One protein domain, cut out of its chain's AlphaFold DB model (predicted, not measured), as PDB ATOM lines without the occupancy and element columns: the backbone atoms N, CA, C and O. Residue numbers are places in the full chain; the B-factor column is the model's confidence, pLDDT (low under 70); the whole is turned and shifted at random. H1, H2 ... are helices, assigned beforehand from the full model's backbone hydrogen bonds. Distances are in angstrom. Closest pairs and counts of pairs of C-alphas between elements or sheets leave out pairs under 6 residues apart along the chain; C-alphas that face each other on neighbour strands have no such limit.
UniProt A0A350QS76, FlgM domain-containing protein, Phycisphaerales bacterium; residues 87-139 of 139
ATOM      1  N   SER A  87      -7.131 -28.160 -23.418       89.06
ATOM      2  CA  SER A  87      -5.911 -28.418 -22.644       89.06
ATOM      3  C   SER A  87      -5.034 -27.171 -22.488       89.06
ATOM      4  O   SER A  87      -4.956 -26.314 -23.376       89.06
ATOM      5  N   ASP A  88      -4.319 -27.074 -21.364       84.44
ATOM      6  CA  ASP A  88      -3.465 -25.915 -21.085       84.44
ATOM      7  C   ASP A  88      -2.383 -25.730 -22.156       84.44
ATOM      8  O   ASP A  88      -2.079 -24.597 -22.525       84.44
ATOM      9  N   HIS A  89      -1.859 -26.817 -22.732       84.38
ATOM     10  CA  HIS A  89      -0.903 -26.752 -23.840       84.38
ATOM     11  C   HIS A  89      -1.508 -26.098 -25.094       84.38
ATOM     12  O   HIS A  89      -0.884 -25.219 -25.689       84.38
ATOM     13  N   ALA A  90      -2.750 -26.438 -25.461       85.50
ATOM     14  CA  ALA A  90      -3.455 -25.771 -26.557       85.50
ATOM     15  C   ALA A  90      -3.704 -24.282 -26.252       85.50
ATOM     16  O   ALA A  90      -3.574 -23.439 -27.143       85.50
ATOM     17  N   ARG A  91      -3.975 -23.933 -24.986       86.94
ATOM     18  CA  ARG A  91      -4.130 -22.541 -24.530       86.94
ATOM     19  C   ARG A  91      -2.822 -21.743 -24.639       86.94
ATOM     20  O   ARG A  91      -2.847 -20.609 -25.113       86.94
ATOM     21  N   HIS A  92      -1.683 -22.345 -24.292       88.81
ATOM     22  CA  HIS A  92      -0.355 -21.739 -24.458       88.81
ATOM     23  C   HIS A  92       0.030 -21.590 -25.936       88.81
ATOM     24  O   HIS A  92       0.472 -20.517 -26.342       88.81
ATOM     25  N   LEU A  93      -0.211 -22.603 -26.778       86.69
ATOM     26  CA  LEU A  93      -0.004 -22.491 -28.228       86.69
ATOM     27  C   LEU A  93      -0.889 -21.404 -28.858       86.69
ATOM     28  O   LEU A  93      -0.434 -20.690 -29.749       86.69
ATOM     29  N   ALA A  94      -2.130 -21.238 -28.389       85.81
ATOM     30  CA  ALA A  94      -3.007 -20.153 -28.825       85.81
ATOM     31  C   ALA A  94      -2.514 -18.767 -28.367       85.81
ATOM     32  O   ALA A  94      -2.701 -17.795 -29.094       85.81
ATOM     33  N   ALA A  95      -1.862 -18.662 -27.203       84.56
ATOM     34  CA  ALA A  95      -1.212 -17.428 -26.762       84.56
ATOM     35  C   ALA A  95       0.026 -17.101 -27.616       84.56
ATOM     36  O   ALA A  95       0.147 -15.979 -28.098       84.56
ATOM     37  N   ILE A  96       0.890 -18.087 -27.888       82.06
ATOM     38  CA  ILE A  96       2.074 -17.924 -28.751       82.06
ATOM     39  C   ILE A  96       1.659 -17.500 -30.169       82.06
ATOM     40  O   ILE A  96       2.204 -16.539 -30.697       82.06
ATOM     41  N   LYS A  97       0.626 -18.128 -30.750       80.12
ATOM     42  CA  LYS A  97       0.062 -17.761 -32.069       80.12
ATOM     43  C   LYS A  97      -0.644 -16.394 -32.115       80.12
ATOM     44  O   LYS A  97      -1.051 -15.971 -33.192       80.12
ATOM     45  N   ARG A  98      -0.835 -15.723 -30.973       82.00
ATOM     46  CA  ARG A  98      -1.349 -14.341 -30.885       82.00
ATOM     47  C   ARG A  98      -0.236 -13.305 -30.716       82.00
ATOM     48  O   ARG A  98      -0.523 -12.111 -30.767       82.00
ATOM     49  N   LEU A  99       1.010 -13.732 -30.513       76.69
ATOM     50  CA  LEU A  99       2.162 -12.842 -30.611       76.69
ATOM     51  C   LEU A  99       2.432 -12.551 -32.101       76.69
ATOM     52  O   LEU A  99       2.343 -13.478 -32.908       76.69
ATOM     53  N   PRO A 100       2.772 -11.307 -32.489       76.50
ATOM     54  CA  PRO A 100       3.235 -11.017 -33.845       76.50
ATOM     55  C   PRO A 100       4.463 -11.871 -34.190       76.50
ATOM     56  O   PRO A 100       5.378 -11.962 -33.370       76.50
ATOM     57  N   GLU A 101       4.496 -12.470 -35.390       68.31
ATOM     58  CA  GLU A 101       5.530 -13.447 -35.795       68.31
ATOM     59  C   GLU A 101       6.959 -12.925 -35.603       68.31
ATOM     60  O   GLU A 101       7.857 -13.668 -35.210       68.31
ATOM     61  N   THR A 102       7.159 -11.623 -35.809       65.00
ATOM     62  CA  THR A 102       8.311 -10.885 -35.290       65.00
ATOM     63  C   THR A 102       7.875  -9.510 -34.792       65.00
ATOM     64  O   THR A 102       6.867  -8.957 -35.227       65.00
ATOM     65  N   ARG A 103       8.680  -8.904 -33.912       72.19
ATOM     66  CA  ARG A 103       8.612  -7.465 -33.608       72.19
ATOM     67  C   ARG A 103       9.284  -6.668 -34.741       72.19
ATOM     68  O   ARG A 103      10.251  -5.961 -34.465       72.19
ATOM     69  N   ALA A 104       8.839  -6.857 -35.987       77.06
ATOM     70  CA  ALA A 104       9.504  -6.372 -37.204       77.06
ATOM     71  C   ALA A 104       9.903  -4.893 -37.086       77.06
ATOM     72  O   ALA A 104      11.090  -4.589 -37.097       77.06
ATOM     73  N   ASP A 105       8.944  -4.021 -36.772       80.06
ATOM     74  CA  ASP A 105       9.137  -2.577 -36.572       80.06
ATOM     75  C   ASP A 105      10.286  -2.241 -35.600       80.06
ATOM     76  O   ASP A 105      11.032  -1.288 -35.812       80.06
ATOM     77  N   LYS A 106      10.469  -3.037 -34.535       84.06
ATOM     78  CA  LYS A 106      11.551  -2.843 -33.551       84.06
ATOM     79  C   LYS A 106      12.886  -3.422 -34.011       84.06
ATOM     80  O   LYS A 106      13.926  -2.913 -33.612       84.06
ATOM     81  N   ILE A 107      12.864  -4.483 -34.813       85.94
ATOM     82  CA  ILE A 107      14.064  -5.067 -35.428       85.94
ATOM     83  C   ILE A 107      14.589  -4.125 -36.514       85.94
ATOM     84  O   ILE A 107      15.793  -3.899 -36.588       85.94
ATOM     85  N   ASP A 108      13.701  -3.545 -37.316       87.56
ATOM     86  CA  ASP A 108      14.062  -2.646 -38.407       87.56
ATOM     87  C   ASP A 108      14.466  -1.258 -37.894       87.56
ATOM     88  O   ASP A 108      15.517  -0.771 -38.299       87.56
ATOM     89  N   ALA A 109      13.782  -0.700 -36.885       87.00
ATOM     90  CA  ALA A 109      14.264   0.500 -36.187       87.00
ATOM     91  C   ALA A 109      15.632   0.285 -35.503       87.00
ATOM     92  O   ALA A 109      16.485   1.171 -35.518       87.00
ATOM     93  N   ALA A 110      15.889  -0.903 -34.935       86.56
ATOM     94  CA  ALA A 110      17.207  -1.228 -34.382       86.56
ATOM     95  C   ALA A 110      18.280  -1.367 -35.478       86.56
ATOM     96  O   ALA A 110      19.404  -0.908 -35.292       86.56
ATOM     97  N   ARG A 111      17.950  -1.958 -36.636       89.38
ATOM     98  CA  ARG A 111      18.849  -2.030 -37.804       89.38
ATOM     99  C   ARG A 111      19.184  -0.643 -38.350       89.38
ATOM    100  O   ARG A 111      20.338  -0.406 -38.693       89.38
ATOM    101  N   GLU A 112      18.205   0.254 -38.406       91.88
ATOM    102  CA  GLU A 112      18.385   1.646 -38.823       91.88
ATOM    103  C   GLU A 112      19.308   2.397 -37.850       91.88
ATOM    104  O   GLU A 112      20.319   2.945 -38.282       91.88
ATOM    105  N   ALA A 113      19.070   2.302 -36.536       86.81
ATOM    106  CA  ALA A 113      19.935   2.906 -35.514       86.81
ATOM    107  C   ALA A 113      21.373   2.333 -35.487       86.81
ATOM    108  O   ALA A 113      22.318   3.043 -35.138       86.81
ATOM    109  N   ILE A 114      21.564   1.065 -35.877       88.69
ATOM    110  CA  ILE A 114      22.898   0.473 -36.094       88.69
ATOM    111  C   ILE A 114      23.562   1.061 -37.351       88.69
ATOM    112  O   ILE A 114      24.754   1.359 -37.321       88.69
ATOM    113  N   ALA A 115      22.813   1.226 -38.447       90.38
ATOM    114  CA  ALA A 115      23.333   1.712 -39.727       90.38
ATOM    115  C   ALA A 115      23.675   3.214 -39.716       90.38
ATOM    116  O   ALA A 115      24.681   3.609 -40.299       90.38
ATOM    117  N   ASP A 116      22.871   4.024 -39.022       91.94
ATOM    118  CA  ASP A 116      23.136   5.439 -38.719       91.94
ATOM    119  C   ASP A 116      24.277   5.611 -37.695       91.94
ATOM    120  O   ASP A 116      24.921   6.653 -37.601       91.94
ATOM    121  N   GLY A 117      24.569   4.557 -36.928       87.44
ATOM    122  CA  GLY A 117      25.599   4.559 -35.898       87.44
ATOM    123  C   GLY A 117      25.172   5.205 -34.576       87.44
ATOM    124  O   GLY A 117      26.003   5.309 -33.674       87.44
ATOM    125  N   SER A 118      23.890   5.562 -34.435       87.56
ATOM    126  CA  SER A 118      23.252   6.118 -33.231       87.56
ATOM    127  C   SER A 118      23.521   5.323 -31.942       87.56
ATOM    128  O   SER A 118      23.470   5.904 -30.859       87.56
ATOM    129  N   LEU A 119      23.815   4.022 -32.035       86.56
ATOM    130  CA  LEU A 119      24.110   3.162 -30.880       86.56
ATOM    131  C   LEU A 119      25.590   3.151 -30.444       86.56
ATOM    132  O   LEU A 119      25.916   2.489 -29.463       86.56
ATOM    133  N   ASN A 120      26.486   3.861 -31.136       86.12
ATOM    134  CA  ASN A 120      27.928   3.887 -30.835       86.12
ATOM    135  C   ASN A 120      28.338   5.016 -29.865       86.12
ATOM    136  O   ASN A 120      29.466   5.503 -29.937       86.12
ATOM    137  N   SER A 121      27.431   5.481 -29.002       90.00
ATOM    138  CA  SER A 121      27.723   6.503 -27.988       90.00
ATOM    139  C   SER A 121      28.111   5.884 -26.643       90.00
ATOM    140  O   SER A 121      27.617   4.816 -26.274       90.00
ATOM    141  N   ASP A 122      28.948   6.590 -25.880       91.38
ATOM    142  CA  ASP A 122      29.401   6.149 -24.552       91.38
ATOM    143  C   ASP A 122      28.215   5.889 -23.597       91.38
ATOM    144  O   ASP A 122      28.209   4.902 -22.869       91.38
ATOM    145  N   GLU A 123      27.142   6.689 -23.689       91.62
ATOM    146  CA  GLU A 123      25.896   6.491 -22.926       91.62
ATOM    147  C   GLU A 123      25.223   5.133 -23.221       91.62
ATOM    148  O   GLU A 123      24.676   4.496 -22.319       91.62
ATOM    149  N   MET A 124      25.259   4.660 -24.473       91.62
ATOM    150  CA  MET A 124      24.722   3.339 -24.824       91.62
ATOM    151  C   MET A 124      25.656   2.206 -24.379       91.62
ATOM    152  O   MET A 124      25.171   1.124 -24.048       91.62
ATOM    153  N   LEU A 125      26.970   2.452 -24.318       92.31
ATOM    154  CA  LEU A 125      27.952   1.502 -23.791       92.31
ATOM    155  C   LEU A 125      27.803   1.319 -22.272       92.31
ATOM    156  O   LEU A 125      27.666   0.184 -21.817       92.31
ATOM    157  N   ASP A 126      27.754   2.410 -21.503       95.19
ATOM    158  CA  ASP A 126      27.541   2.379 -20.049       95.19
ATOM    159  C   ASP A 126      26.239   1.644 -19.697       95.19
ATOM    160  O   ASP A 126      26.207   0.766 -18.832       95.19
ATOM    161  N   LYS A 127      25.169   1.924 -20.447       94.75
ATOM    162  CA  LYS A 127      23.863   1.274 -20.295       94.75
ATOM    163  C   LYS A 127      23.880  -0.215 -20.655       94.75
ATOM    164  O   LYS A 127      23.203  -1.012 -20.007       94.75
ATOM    165  N   ALA A 128      24.653  -0.620 -21.664       93.69
ATOM    166  CA  ALA A 128      24.843  -2.034 -21.992       93.69
ATOM    167  C   ALA A 128      25.625  -2.776 -20.891       93.69
ATOM    168  O   ALA A 128      25.314  -3.929 -20.588       93.69
ATOM    169  N   ILE A 129      26.597  -2.109 -20.258       95.25
ATOM    170  CA  ILE A 129      27.349  -2.637 -19.111       95.25
ATOM    171  C   ILE A 129      26.434  -2.790 -17.886       95.25
ATOM    172  O   ILE A 129      26.445  -3.849 -17.260       95.25
ATOM    173  N   GLU A 130      25.598  -1.791 -17.578       95.75
ATOM    174  CA  GLU A 130      24.608  -1.858 -16.490       95.75
ATOM    175  C   GLU A 130      23.658  -3.055 -16.661       95.75
ATOM    176  O   GLU A 130      23.506  -3.862 -15.740       95.75
ATOM    177  N   ILE A 131      23.075  -3.218 -17.856       94.00
ATOM    178  CA  ILE A 131      22.164  -4.329 -18.166       94.00
ATOM    179  C   ILE A 131      22.877  -5.674 -17.980       94.00
ATOM    180  O   ILE A 131      22.381  -6.524 -17.241       94.00
ATOM    181  N   MET A 132      24.065  -5.846 -18.570       93.38
ATOM    182  CA  MET A 132      24.849  -7.083 -18.482       93.38
ATOM    183  C   MET A 132      25.207  -7.454 -17.033       93.38
ATOM    184  O   MET A 132      25.151  -8.630 -16.665       93.38
ATOM    185  N   ILE A 133      25.533  -6.468 -16.187       95.50
ATOM    186  CA  ILE A 133      25.752  -6.679 -14.748       95.50
ATOM    187  C   ILE A 133      24.439  -7.067 -14.051       95.50
ATOM    188  O   ILE A 133      24.437  -7.989 -13.236       95.50
ATOM    189  N   SER A 134      23.319  -6.410 -14.370       93.56
ATOM    190  CA  SER A 134      22.019  -6.713 -13.756       93.56
ATOM    191  C   SER A 134      21.516  -8.128 -14.076       93.56
ATOM    192  O   SER A 134      21.053  -8.817 -13.170       93.56
ATOM    193  N   GLU A 135      21.683  -8.596 -15.318       90.88
ATOM    194  CA  GLU A 135      21.324  -9.958 -15.738       90.88
ATOM    195  C   GLU A 135      22.261 -11.007 -15.118       90.88
ATOM    196  O   GLU A 135      21.799 -12.054 -14.668       90.88
ATOM    197  N   SER A 136      23.563 -10.707 -15.014       86.00
ATOM    198  CA  SER A 136      24.550 -11.608 -14.392       86.00
ATOM    199  C   SER A 136      24.308 -11.833 -12.895       86.00
ATOM    200  O   SER A 136      24.684 -12.875 -12.370       86.00
ATOM    201  N   ASN A 137      23.679 -10.871 -12.211       84.00
ATOM    202  CA  ASN A 137      23.301 -10.964 -10.796       84.00
ATOM    203  C   ASN A 137      21.912 -11.607 -10.573       84.00
ATOM    204  O   ASN A 137      21.431 -11.632  -9.440       84.00
ATOM    205  N   LEU A 138      21.249 -12.081 -11.636       69.88
ATOM    206  CA  LEU A 138      19.900 -12.663 -11.601       69.88
ATOM    207  C   LEU A 138      19.887 -14.199 -11.781       69.88
ATOM    208  O   LEU A 138      18.811 -14.783 -11.929       69.88
ATOM    209  N   LEU A 139      21.069 -14.830 -11.794       55.00
ATOM    210  CA  LEU A 139      21.321 -16.263 -12.015       55.00
ATOM    211  C   LEU A 139      22.026 -16.913 -10.812       55.00
ATOM    212  O   LEU A 139      21.708 -18.096 -10.554       55.00
TER     213      LEU A 139
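This is residues 87 to 139 of the 139 residues of the protein "FlgM domain-containing protein" of Phycisphaerales bacterium (UniProt A0A350QS76). The printed part is an open, flat hook of three helices that do not pack on one another: H1 and a short link lead to H2, and beyond H2 the chain turns so that H3 folds back on the inner side of the curve. The space between H1 and H3 is empty. The printed part has 53 residues, with three named helices in the order H1, H2, H3 and no named strand; the class is all helix. The whole is extended, with a radius of gyration of the C-alphas of 17.1 A, and the C-alphas span 49 by 31 by 9 A.

H1 is residues 88 to 96, 12.4 A from first to last C-alpha, and begins at C-alpha 88 at (-3.465, -25.915, -21.085). H2 is residues 104 to 115, 16.2 A long, and begins at C-alpha 104 at (9.504, -6.372, -37.204). H3, the longest helix, is residues 122 to 136, 21.0 A long, and ends at C-alpha 136 at (24.550, -11.608, -14.392).

H1 and H2 are apart, with a short link of 7 residues between them. H2 and H3 are apart, with a short link of 6 residues between them. H1 and H3 are apart too. From first to last C-alpha, y rises from -25.915 to -17.924 in H1 and falls from 6.149 to -11.608 in H3. In H1, H2 and H3 every O i to N i+4 pair is within hydrogen-bond range.

The two C-alphas farthest apart, those of Ser 87 and Asp 122, are 49.5 A apart. Residues 87 to 109, 111 to 117 and 120 to 139 stand free. The printed part has no cut and no long link, and Leu 139 is the chain's last residue. The mean pLDDT of the printed part is 85.8, and residues 101 to 102 and 138 to 139 are under 70.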